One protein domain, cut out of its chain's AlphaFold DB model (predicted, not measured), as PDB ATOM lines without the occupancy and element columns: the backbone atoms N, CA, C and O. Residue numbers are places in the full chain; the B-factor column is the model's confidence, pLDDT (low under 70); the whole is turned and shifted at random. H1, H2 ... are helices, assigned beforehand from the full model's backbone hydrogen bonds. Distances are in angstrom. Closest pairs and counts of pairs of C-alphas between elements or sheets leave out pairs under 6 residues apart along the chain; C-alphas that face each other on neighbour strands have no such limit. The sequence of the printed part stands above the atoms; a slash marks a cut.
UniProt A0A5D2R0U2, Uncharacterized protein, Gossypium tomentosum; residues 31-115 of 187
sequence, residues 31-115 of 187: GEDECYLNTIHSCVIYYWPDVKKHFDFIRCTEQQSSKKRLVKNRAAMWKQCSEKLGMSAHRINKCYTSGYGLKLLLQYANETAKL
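Overview. This is residues 31 to 115 of the 187 residues of an uncharacterized protein of Gossypium tomentosum (UniProt A0A5D2R0U2). One helix, H1, runs through the middle, with H2, H3 and H4 set round one side of it and H5 crossing its other side at nearly a right angle. H2 folds back along H1 and H3 folds back along H2, while H4 crosses H1 steeply; residues 66 to 72, between H2 and H3, stick out at one end, and residues 109 to 115, of which 109 to 113 belong to H5, stick out at the other. The printed part has 85 residues with five named helices, in the order H1, H2, H3, H4, H5, and no named strand; the class is all helix. The whole is compact, with a radius of gyration of the C-alphas of 12.5 A, and it spans 36 by 27 by 25 A.

Arrangement. H1, residues 32 to 47, is the hub, the helix that touches most others, four in number. H2, residues 51 to 65, touches it and runs opposite ways at a shallow tilt of 18 degrees; the two form a helical hairpin. H1 touches H2 with residues 41 to 45 alone, and H2 touches H1 with residues 54 to 58 alone; the closest C-alphas of the two, those of Ile 45 and His 54, are 5.6 A apart. H3, residues 74 to 84, forms the next helical hairpin with H2, opposite ways at a steep tilt of 44 degrees; their closest C-alphas, of Thr 61 and Trp 78, are 5.8 A apart. H1 and H3 only just touch, with 3 pairs of C-alphas within 8 A; the closest are those of Asp 33 and Arg 74, 6.9 A apart, and H1 takes part with residues 33 to 37 alone. H1 and H3 run the same way at a shallow tilt of 29 degrees. H1, H2 and H3 make an up-and-down bundle, each helix running against the one before it in the chain. H4, residues 89 to 97, touches H1 at a steep tilt of 61 degrees, opposite ways, with the C-alphas of Cys 43 and Ile 92 closest at 5.8 A. H3 and H4 touch only at the corner by their link, and only just, with 3 pairs of C-alphas within 8 A, the closest being those of Ser 82 and Ala 89 at 5.8 A. H5, residues 100 to 113, touches H1 about perpendicular, at 84 degrees; residues 38 to 43 of H1 alone and 100 to 105 of H5 alone take part, and the closest C-alphas, of Thr 39 and Gly 101, are 5.1 A apart. H4 and H5 are close but not clearly touching; their closest C-alphas, of Cys 95 and Gly 101, are 5.3 A apart. H2 is apart from H4 and from H5, and H3 is apart from H5. In H1, H2, H3, H4 and H5 every O i to N i+4 pair is within hydrogen-bond range.

Along the chain. H1, residues 32 to 47, begins with C-alpha 32 at (119.146, 190.339, 191.286) and is 23.2 A long from first to last C-alpha. H2, residues 51 to 65, is 20.7 A long and ends with C-alpha 65 at (113.931, 194.846, 202.881). H3 covers residues 74 to 84 and H4 residues 89 to 97; they measure 15.6 A and 12.0 A. H5, residues 100 to 113, is 20.1 A long and ends with C-alpha 113 at (101.543, 180.014, 186.122).

Size, cuts and confidence. The two C-alphas farthest apart are those of Arg 69 and Lys 114, at 36.5 A. Without the two stretches that stand free, residues 66 to 72 and 109 to 115, the body has 71 residues and spans 27 by 26 by 20 A. The printed part has no cut. No link is long: those from H1 to H2, H3 to H4 and H4 to H5 are tight, and that from H2 to H3, 8 residues, is short. The mean pLDDT of the printed part is 85.9, and residue 31 and residues 66 to 72 are under 70.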
ATOM      1  N   GLY A  31     115.653 193.956 190.665       58.75
ATOM      2  CA  GLY A  31     117.002 193.438 190.389       58.75
ATOM      3  C   GLY A  31     117.334 192.070 191.003       58.75
ATOM      4  O   GLY A  31     116.517 191.457 191.682       58.75
ATOM      5  N   GLU A  32     118.582 191.625 190.814       73.56
ATOM      6  CA  GLU A  32     119.146 190.339 191.286       73.56
ATOM      7  C   GLU A  32     118.853 190.014 192.764       73.56
ATOM      8  O   GLU A  32     118.680 188.852 193.135       73.56
ATOM      9  N   ASP A  33     118.736 191.049 193.598       77.00
ATOM     10  CA  ASP A  33     118.376 190.961 195.015       77.00
ATOM     11  C   ASP A  33     117.048 190.235 195.271       77.00
ATOM     12  O   ASP A  33     116.925 189.508 196.259       77.00
ATOM     13  N   GLU A  34     116.048 190.454 194.418       74.50
ATOM     14  CA  GLU A  34     114.738 189.834 194.579       74.50
ATOM     15  C   GLU A  34     114.832 188.337 194.292       74.50
ATOM     16  O   GLU A  34     114.472 187.524 195.136       74.50
ATOM     17  N   CYS A  35     115.421 187.958 193.155       77.06
ATOM     18  CA  CYS A  35     115.633 186.555 192.798       77.06
ATOM     19  C   CYS A  35     116.475 185.815 193.845       77.06
ATOM     20  O   CYS A  35     116.195 184.658 194.179       77.06
ATOM     21  N   TYR A  36     117.471 186.494 194.415       86.50
ATOM     22  CA  TYR A  36     118.261 185.973 195.519       86.50
ATOM     23  C   TYR A  36     117.395 185.641 196.741       86.50
ATOM     24  O   TYR A  36     117.405 184.503 197.219       86.50
ATOM     25  N   LEU A  37     116.617 186.607 197.240       86.50
ATOM     26  CA  LEU A  37     115.761 186.400 198.412       86.50
ATOM     27  C   LEU A  37     114.642 185.396 198.145       86.50
ATOM     28  O   LEU A  37     114.372 184.552 198.997       86.50
ATOM     29  N   ASN A  38     114.093 185.408 196.937       83.19
ATOM     30  CA  ASN A  38     113.080 184.476 196.474       83.19
ATOM     31  C   ASN A  38     113.562 183.016 196.545       83.19
ATOM     32  O   ASN A  38     112.864 182.112 197.022       83.19
ATOM     33  N   THR A  39     114.813 182.791 196.151       86.56
ATOM     34  CA  THR A  39     115.475 181.487 196.257       86.56
ATOM     35  C   THR A  39     115.710 181.093 197.721       86.56
ATOM     36  O   THR A  39     115.491 179.943 198.105       86.56
ATOM     37  N   ILE A  40     116.120 182.043 198.568       94.62
ATOM     38  CA  ILE A  40     116.323 181.816 200.007       94.62
ATOM     39  C   ILE A  40     115.007 181.448 200.705       94.62
ATOM     40  O   ILE A  40     114.973 180.487 201.473       94.62
ATOM     41  N   HIS A  41     113.918 182.165 200.426       92.88
ATOM     42  CA  HIS A  41     112.586 181.856 200.955       92.88
ATOM     43  C   HIS A  41     112.120 180.472 200.515       92.88
ATOM     44  O   HIS A  41     111.641 179.709 201.350       92.88
ATOM     45  N   SER A  42     112.362 180.101 199.253       90.69
ATOM     46  CA  SER A  42     112.050 178.761 198.740       90.69
ATOM     47  C   SER A  42     112.759 177.663 199.548       90.69
ATOM     48  O   SER A  42     112.138 176.684 199.962       90.69
ATOM     49  N   CYS A  43     114.042 177.858 199.873       96.00
ATOM     50  CA  CYS A  43     114.783 176.954 200.757       96.00
ATOM     51  C   CYS A  43     114.196 176.876 202.175       96.00
ATOM     52  O   CYS A  43     114.186 175.805 202.786       96.00
ATOM     53  N   VAL A  44     113.732 178.002 202.722       96.56
ATOM     54  CA  VAL A  44     113.158 178.050 204.072       96.56
ATOM     55  C   VAL A  44     111.814 177.329 204.128       96.56
ATOM     56  O   VAL A  44     111.603 176.533 205.040       96.56
ATOM     57  N   ILE A  45     110.942 177.536 203.142       92.75
ATOM     58  CA  ILE A  45     109.657 176.830 203.039       92.75
ATOM     59  C   ILE A  45     109.889 175.316 202.982       92.75
ATOM     60  O   ILE A  45     109.233 174.562 203.699       92.75
ATOM     61  N   TYR A  46     110.878 174.874 202.200       93.38
ATOM     62  CA  TYR A  46     111.227 173.461 202.080       93.38
ATOM     63  C   TYR A  46     111.712 172.834 203.400       93.38
ATOM     64  O   TYR A  46     111.239 171.769 203.794       93.38
ATOM     65  N   TYR A  47     112.653 173.471 204.105       96.69
ATOM     66  CA  TYR A  47     113.216 172.902 205.339       96.69
ATOM     67  C   TYR A  47     112.336 173.093 206.579       96.69
ATOM     68  O   TYR A  47     112.472 172.331 207.540       96.69
ATOM     69  N   TRP A  48     111.463 174.101 206.578       95.25
ATOM     70  CA  TRP A  48     110.541 174.408 207.668       95.25
ATOM     71  C   TRP A  48     109.102 174.479 207.134       95.25
ATOM     72  O   TRP A  48     108.537 175.567 207.034       95.25
ATOM     73  N   PRO A  49     108.465 173.329 206.837       88.12
ATOM     74  CA  PRO A  49     107.123 173.289 206.247       88.12
ATOM     75  C   PRO A  49     106.011 173.774 207.194       88.12
ATOM     76  O   PRO A  49     104.888 174.007 206.759       88.12
ATOM     77  N   ASP A  50     106.307 173.943 208.485       89.94
ATOM     78  CA  ASP A  50     105.400 174.602 209.425       89.94
ATOM     79  C   ASP A  50     105.171 176.065 209.011       89.94
ATOM     80  O   ASP A  50     106.110 176.868 208.992       89.94
ATOM     81  N   VAL A  51     103.911 176.397 208.702       82.38
ATOM     82  CA  VAL A  51     103.514 177.700 208.143       82.38
ATOM     83  C   VAL A  51     103.947 178.854 209.026       82.38
ATOM     84  O   VAL A  51     104.526 179.824 208.546       82.38
ATOM     85  N   LYS A  52     103.734 178.739 210.337       86.69
ATOM     86  CA  LYS A  52     104.097 179.804 211.266       86.69
ATOM     87  C   LYS A  52     105.608 180.042 211.260       86.69
ATOM     88  O   LYS A  52     106.039 181.192 211.211       86.69
ATOM     89  N   LYS A  53     106.414 178.977 211.276       90.44
ATOM     90  CA  LYS A  53     107.879 179.077 211.300       90.44
ATOM     91  C   LYS A  53     108.448 179.724 210.042       90.44
ATOM     92  O   LYS A  53     109.220 180.672 210.174       90.44
ATOM     93  N   HIS A  54     108.107 179.248 208.841       92.12
ATOM     94  CA  HIS A  54     108.654 179.873 207.631       92.12
ATOM     95  C   HIS A  54     108.083 181.274 207.403       92.12
ATOM     96  O   HIS A  54     108.813 182.158 206.954       92.12
ATOM     97  N   PHE A  55     106.825 181.522 207.780       87.62
ATOM     98  CA  PHE A  55     106.235 182.852 207.660       87.62
ATOM     99  C   PHE A  55     106.896 183.865 208.600       87.62
ATOM    100  O   PHE A  55     107.137 185.005 208.206       87.62
ATOM    101  N   ASP A  56     107.272 183.455 209.818       91.62
ATOM    102  CA  ASP A  56     108.047 184.294 210.737       91.62
ATOM    103  C   ASP A  56     109.392 184.727 210.112       91.62
ATOM    104  O   ASP A  56     109.795 185.887 210.263       91.62
ATOM    105  N   PHE A  57     110.047 183.844 209.348       94.06
ATOM    106  CA  PHE A  57     111.269 184.164 208.603       94.06
ATOM    107  C   PHE A  57     111.015 185.128 207.445       94.06
ATOM    108  O   PHE A  57     111.672 186.168 207.376       94.06
ATOM    109  N   ILE A  58     110.047 184.817 206.577       87.31
ATOM    110  CA  ILE A  58     109.690 185.652 205.418       87.31
ATOM    111  C   ILE A  58     109.346 187.065 205.895       87.31
ATOM    112  O   ILE A  58     109.950 188.043 205.450       87.31
ATOM    113  N   ARG A  59     108.477 187.180 206.906       86.06
ATOM    114  CA  ARG A  59     108.103 188.458 207.524       86.06
ATOM    115  C   ARG A  59     109.312 189.229 208.042       86.06
ATOM    116  O   ARG A  59     109.390 190.437 207.837       86.06
ATOM    117  N   CYS A  60     110.257 188.556 208.702       91.62
ATOM    118  CA  CYS A  60     111.482 189.198 209.166       91.62
ATOM    119  C   CYS A  60     112.283 189.791 207.996       91.62
ATOM    120  O   CYS A  60     112.688 190.951 208.061       91.62
ATOM    121  N   THR A  61     112.479 189.033 206.916       87.88
ATOM    122  CA  THR A  61     113.260 189.490 205.757       87.88
ATOM    123  C   THR A  61     112.565 190.587 204.946       87.88
ATOM    124  O   THR A  61     113.232 191.519 204.494       87.88
ATOM    125  N   GLU A  62     111.237 190.549 204.827       82.62
ATOM    126  CA  GLU A  62     110.442 191.577 204.137       82.62
ATOM    127  C   GLU A  62     110.434 192.903 204.912       82.62
ATOM    128  O   GLU A  62     110.661 193.975 204.350       82.62
ATOM    129  N   GLN A  63     110.275 192.846 206.240       84.31
ATOM    130  CA  GLN A  63     110.344 194.029 207.107       84.31
ATOM    131  C   GLN A  63     111.719 194.704 207.101       84.31
ATOM    132  O   GLN A  63     111.818 195.905 207.358       84.31
ATOM    133  N   GLN A  64     112.791 193.946 206.874       80.25
ATOM    134  CA  GLN A  64     114.127 194.515 206.721       80.25
ATOM    135  C   GLN A  64     114.343 195.080 205.312       80.25
ATOM    136  O   GLN A  64     114.903 196.167 205.178       80.25
ATOM    137  N   SER A  65     113.839 194.401 204.278       72.19
ATOM    138  CA  SER A  65     113.931 194.846 202.881       72.19
ATOM    139  C   SER A  65     113.166 196.146 202.612       72.19
ATOM    140  O   SER A  65     113.635 196.988 201.843       72.19
ATOM    141  N   SER A  66     112.030 196.363 203.283       67.50
ATOM    142  CA  SER A  66     111.257 197.609 203.182       67.50
ATOM    143  C   SER A  66     111.974 198.813 203.808       67.50
ATOM    144  O   SER A  66     111.789 199.953 203.373       67.50
ATOM    145  N   LYS A  67     112.892 198.584 204.756       69.38
ATOM    146  CA  LYS A  67     113.739 199.611 205.384       69.38
ATOM    147  C   LYS A  67     114.966 199.919 204.514       69.38
ATOM    148  O   LYS A  67     116.098 199.865 204.997       69.38
ATOM    149  N   LYS A  68     114.731 200.286 203.241       53.28
ATOM    150  CA  LYS A  68     115.700 200.500 202.131       53.28
ATOM    151  C   LYS A  68     117.032 201.186 202.485       53.28
ATOM    152  O   LYS A  68     118.007 201.031 201.761       53.28
ATOM    153  N   ARG A  69     117.102 201.947 203.581       52.78
ATOM    154  CA  ARG A  69     118.316 202.631 204.058       52.78
ATOM    155  C   ARG A  69     119.335 201.742 204.787       52.78
ATOM    156  O   ARG A  69     120.447 202.212 205.001       52.78
ATOM    157  N   LEU A  70     119.000 200.507 205.176       53.06
ATOM    158  CA  LEU A  70     119.840 199.722 206.101       53.06
ATOM    159  C   LEU A  70     120.485 198.459 205.516       53.06
ATOM    160  O   LEU A  70     121.415 197.930 206.121       53.06
ATOM    161  N   VAL A  71     120.060 197.979 204.346       55.66
ATOM    162  CA  VAL A  71     120.514 196.675 203.838       55.66
ATOM    163  C   VAL A  71     121.338 196.842 202.566       55.66
ATOM    164  O   VAL A  71     120.812 196.809 201.462       55.66
ATOM    165  N   LYS A  72     122.658 196.989 202.725       65.44
ATOM    166  CA  LYS A  72     123.619 196.881 201.610       65.44
ATOM    167  C   LYS A  72     123.926 195.428 201.229       65.44
ATOM    168  O   LYS A  72     124.529 195.182 200.195       65.44
ATOM    169  N   ASN A  73     123.566 194.473 202.089       81.25
ATOM    170  CA  ASN A  73     123.920 193.066 201.940       81.25
ATOM    171  C   ASN A  73     122.723 192.171 202.293       81.25
ATOM    172  O   ASN A  73     122.410 191.963 203.469       81.25
ATOM    173  N   ARG A  74     122.073 191.615 201.264       82.44
ATOM    174  CA  ARG A  74     120.932 190.699 201.419       82.44
ATOM    175  C   ARG A  74     121.292 189.427 202.173       82.44
ATOM    176  O   ARG A  74     120.467 188.921 202.931       82.44
ATOM    177  N   ALA A  75     122.525 188.943 202.023       89.12
ATOM    178  CA  ALA A  75     122.991 187.760 202.730       89.12
ATOM    179  C   ALA A  75     123.071 187.985 204.243       89.12
ATOM    180  O   ALA A  75     122.647 187.132 205.017       89.12
ATOM    181  N   ALA A  76     123.577 189.142 204.675       89.88
ATOM    182  CA  ALA A  76     123.612 189.502 206.092       89.88
ATOM    183  C   ALA A  76     122.195 189.612 206.682       89.88
ATOM    184  O   ALA A  76     121.939 189.112 207.775       89.88
ATOM    185  N   MET A  77     121.266 190.196 205.922       90.00
ATOM    186  CA  MET A  77     119.871 190.386 206.324       90.00
ATOM    187  C   MET A  77     119.154 189.062 206.623       90.00
ATOM    188  O   MET A  77     118.632 188.872 207.721       90.00
ATOM    189  N   TRP A  78     119.144 188.110 205.681       93.06
ATOM    190  CA  TRP A  78     118.449 186.841 205.921       93.06
ATOM    191  C   TRP A  78     119.171 185.972 206.957       93.06
ATOM    192  O   TRP A  78     118.511 185.241 207.695       93.06
ATOM    193  N   LYS A  79     120.501 186.091 207.089       95.56
ATOM    194  CA  LYS A  79     121.263 185.425 208.161       95.56
ATOM    195  C   LYS A  79     120.863 185.938 209.542       95.56
ATOM    196  O   LYS A  79     120.659 185.121 210.433       95.56
ATOM    197  N   GLN A  80     120.664 187.247 209.705       94.38
ATOM    198  CA  GLN A  80     120.172 187.819 210.960       94.38
ATOM    199  C   GLN A  80     118.767 187.299 211.308       94.38
ATOM    200  O   GLN A  80     118.497 186.953 212.456       94.38
ATOM    201  N   CYS A  81     117.869 187.202 210.322       95.25
ATOM    202  CA  CYS A  81     116.551 186.593 210.529       95.25
ATOM    203  C   CYS A  81     116.651 185.105 210.891       95.25
ATOM    204  O   CYS A  81     115.931 184.642 211.774       95.25
ATOM    205  N   SER A  82     117.573 184.376 210.257       97.38
ATOM    206  CA  SER A  82     117.858 182.973 210.570       97.38
ATOM    207  C   SER A  82     118.294 182.807 212.025       97.38
ATOM    208  O   SER A  82     117.744 181.970 212.732       97.38
ATOM    209  N   GLU A  83     119.242 183.626 212.480       97.25
ATOM    210  CA  GLU A  83     119.745 183.619 213.855       97.25
ATOM    211  C   GLU A  83     118.636 183.939 214.861       97.25
ATOM    212  O   GLU A  83     118.391 183.157 215.777       97.25
ATOM    213  N   LYS A  84     117.893 185.032 214.635       96.81
ATOM    214  CA  LYS A  84     116.780 185.463 215.496       96.81
ATOM    215  C   LYS A  84     115.721 184.374 215.696       96.81
ATOM    216  O   LYS A  84     115.090 184.320 216.748       96.81
ATOM    217  N   LEU A  85     115.499 183.540 214.683       97.25
ATOM    218  CA  LEU A  85     114.475 182.493 214.682       97.25
ATOM    219  C   LEU A  85     115.028 181.098 215.004       97.25
ATOM    220  O   LEU A  85     114.281 180.124 214.944       97.25
ATOM    221  N   GLY A  86     116.322 180.975 215.322       97.38
ATOM    222  CA  GLY A  86     116.956 179.681 215.592       97.38
ATOM    223  C   GLY A  86     116.968 178.742 214.379       97.38
ATOM    224  O   GLY A  86     116.984 177.520 214.527       97.38
ATOM    225  N   MET A  87     116.929 179.293 213.166       97.50
ATOM    226  CA  MET A  87     117.007 178.540 211.918       97.50
ATOM    227  C   MET A  87     118.465 178.363 211.488       97.50
ATOM    228  O   MET A  87     119.300 179.258 211.630       97.50
ATOM    229  N   SER A  88     118.790 177.197 210.930       98.06
ATOM    230  CA  SER A  88     120.151 176.889 210.487       98.06
ATOM    231  C   SER A  88     120.489 177.631 209.193       98.06
ATOM    232  O   SER A  88     120.139 177.182 208.098       98.06
ATOM    233  N   ALA A  89     121.258 178.714 209.313       97.69
ATOM    234  CA  ALA A  89     121.778 179.451 208.162       97.69
ATOM    235  C   ALA A  89     122.629 178.561 207.240       97.69
ATOM    236  O   ALA A  89     122.632 178.751 206.027       97.69
ATOM    237  N   HIS A  90     123.308 177.549 207.795       97.94
ATOM    238  CA  HIS A  90     124.056 176.562 207.015       97.94
ATOM    239  C   HIS A  90     123.146 175.753 206.079       97.94
ATOM    240  O   HIS A  90     123.477 175.599 204.906       97.94
ATOM    241  N   ARG A  91     121.988 175.270 206.561       98.00
ATOM    242  CA  ARG A  91     121.025 174.537 205.718       98.00
ATOM    243  C   ARG A  91     120.491 175.413 204.588       98.00
ATOM    244  O   ARG A  91     120.494 174.981 203.439       98.00
ATOM    245  N   ILE A  92     120.106 176.648 204.910       98.12
ATOM    246  CA  ILE A  92     119.619 177.627 203.929       98.12
ATOM    247  C   ILE A  92     120.694 177.894 202.870       98.12
ATOM    248  O   ILE A  92     120.433 177.756 201.677       98.12
ATOM    249  N   ASN A  93     121.926 178.191 203.301       97.38
ATOM    250  CA  ASN A  93     123.033 178.473 202.392       97.38
ATOM    251  C   ASN A  93     123.353 177.270 201.502       97.38
ATOM    252  O   ASN A  93     123.526 177.444 200.305       97.38
ATOM    253  N   LYS A  94     123.382 176.054 202.059       98.12
ATOM    254  CA  LYS A  94     123.622 174.828 201.286       98.12
ATOM    255  C   LYS A  94     122.547 174.615 200.217       98.12
ATOM    256  O   LYS A  94     122.880 174.258 199.090       98.12
ATOM    257  N   CYS A  95     121.272 174.841 200.538       98.00
ATOM    258  CA  CYS A  95     120.186 174.759 199.557       98.00
ATOM    259  C   CYS A  95     120.322 175.804 198.441       98.00
ATOM    260  O   CYS A  95     120.155 175.460 197.272       98.00
ATOM    261  N   TYR A  96     120.701 177.038 198.779       95.06
ATOM    262  CA  TYR A  96     120.978 178.076 197.789       95.06
ATOM    263  C   TYR A  96     122.168 177.704 196.885       95.06
ATOM    264  O   TYR A  96     122.019 177.597 195.672       95.06
ATOM    265  N   THR A  97     123.342 177.424 197.466       94.81
ATOM    266  CA  THR A  97     124.592 177.211 196.710       94.81
ATOM    267  C   THR A  97     124.631 175.901 195.925       94.81
ATOM    268  O   THR A  97     125.439 175.764 195.018       94.81
ATOM    269  N   SER A  98     123.796 174.920 196.276       96.00
ATOM    270  CA  SER A  98     123.653 173.670 195.510       96.00
ATOM    271  C   SER A  98     122.742 173.800 194.286       96.00
ATOM    272  O   SER A  98     122.564 172.826 193.558       96.00
ATOM    273  N   GLY A  99     122.098 174.956 194.086       91.44
ATOM    274  CA  GLY A  99     121.080 175.152 193.053       91.44
ATOM    275  C   GLY A  99     119.729 174.503 193.376       91.44
ATOM    276  O   GLY A  99     118.783 174.632 192.600       91.44
ATOM    277  N   TYR A 100     119.585 173.824 194.521       95.19
ATOM    278  CA  TYR A 100     118.312 173.220 194.918       95.19
ATOM    279  C   TYR A 100     117.231 174.276 195.178       95.19
ATOM    280  O   TYR A 100     116.088 174.097 194.765       95.19
ATOM    281  N   GLY A 101     117.607 175.413 195.770       87.31
ATOM    282  CA  GLY A 101     116.702 176.548 195.958       87.31
ATOM    283  C   GLY A 101     116.107 177.064 194.647       87.31
ATOM    284  O   GLY A 101     114.919 177.364 194.599       87.31
ATOM    285  N   LEU A 102     116.904 177.115 193.572       85.88
ATOM    286  CA  LEU A 102     116.430 177.556 192.256       85.88
ATOM    287  C   LEU A 102     115.427 176.557 191.667       85.88
ATOM    288  O   LEU A 102     114.412 176.959 191.105       85.88
ATOM    289  N   LYS A 103     115.665 175.251 191.843       87.75
ATOM    290  CA  LYS A 103     114.704 174.218 191.424       87.75
ATOM    291  C   LYS A 103     113.359 174.380 192.137       87.75
ATOM    292  O   LYS A 103     112.327 174.289 191.481       87.75
ATOM    293  N   LEU A 104     113.374 174.655 193.444       85.69
ATOM    294  CA  LEU A 104     112.161 174.934 194.223       85.69
ATOM    295  C   LEU A 104     111.457 176.207 193.729       85.69
ATOM    296  O   LEU A 104     110.251 176.194 193.504       85.69
ATOM    297  N   LEU A 105     112.213 177.280 193.483       81.44
ATOM    298  CA  LEU A 105     111.672 178.537 192.963       81.44
ATOM    299  C   LEU A 105     110.945 178.338 191.623       81.44
ATOM    300  O   LEU A 105     109.821 178.803 191.447       81.44
ATOM    301  N   LEU A 106     111.552 177.593 190.693       79.88
ATOM    302  CA  LEU A 106     110.943 177.270 189.398       79.88
ATOM    303  C   LEU A 106     109.694 176.384 189.532       79.88
ATOM    304  O   LEU A 106     108.761 176.513 188.739       79.88
ATOM    305  N   GLN A 107     109.651 175.494 190.529       81.44
ATOM    306  CA  GLN A 107     108.450 174.710 190.828       81.44
ATOM    307  C   GLN A 107     107.301 175.616 191.275       81.44
ATOM    308  O   GLN A 107     106.214 175.524 190.704       81.44
ATOM    309  N   TYR A 108     107.552 176.534 192.212       79.88
ATOM    310  CA  TYR A 108     106.542 177.491 192.668       79.88
ATOM    311  C   TYR A 108     106.062 178.398 191.541       79.88
ATOM    312  O   TYR A 108     104.863 178.600 191.384       79.88
ATOM    313  N   ALA A 109     106.963 178.855 190.675       74.94
ATOM    314  CA  ALA A 109     106.580 179.616 189.497       74.94
ATOM    315  C   ALA A 109     105.655 178.850 188.546       74.94
ATOM    316  O   ALA A 109     104.703 179.415 188.011       74.94
ATOM    317  N   ASN A 110     105.913 177.556 188.337       77.62
ATOM    318  CA  ASN A 110     105.055 176.703 187.519       77.62
ATOM    319  C   ASN A 110     103.678 176.481 188.168       77.62
ATOM    320  O   ASN A 110     102.681 176.345 187.464       77.62
ATOM    321  N   GLU A 111     103.598 176.436 189.498       79.25
ATOM    322  CA  GLU A 111     102.319 176.416 190.219       79.25
ATOM    323  C   GLU A 111     101.569 177.745 190.053       79.25
ATOM    324  O   GLU A 111     100.387 177.740 189.708       79.25
ATOM    325  N   THR A 112     102.263 178.877 190.189       71.06
ATOM    326  CA  THR A 112     101.706 180.219 189.976       71.06
ATOM    327  C   THR A 112     101.208 180.418 188.537       71.06
ATOM    328  O   THR A 112     100.111 180.933 188.329       71.06
ATOM    329  N   ALA A 113     101.941 179.934 187.531       77.00
ATOM    330  CA  ALA A 113     101.543 180.014 186.122       77.00
ATOM    331  C   ALA A 113     100.278 179.195 185.788       77.00
ATOM    332  O   ALA A 113      99.628 179.441 184.773       77.00
ATOM    333  N   LYS A 114      99.916 178.220 186.633       81.31
ATOM    334  CA  LYS A 114      98.709 177.391 186.477       81.31
ATOM    335  C   LYS A 114      97.470 177.988 187.146       81.31
ATOM    336  O   LYS A 114      96.402 177.377 187.047       81.31
ATOM    337  N   LEU A 115      97.592 179.134 187.823       77.19
ATOM    338  CA  LEU A 115      96.456 179.826 188.427       77.19
ATOM    339  C   LEU A 115      95.358 180.088 187.391       77.19
ATOM    340  O   LEU A 115      95.624 180.418 186.232       77.19
TER     341      LEU A 115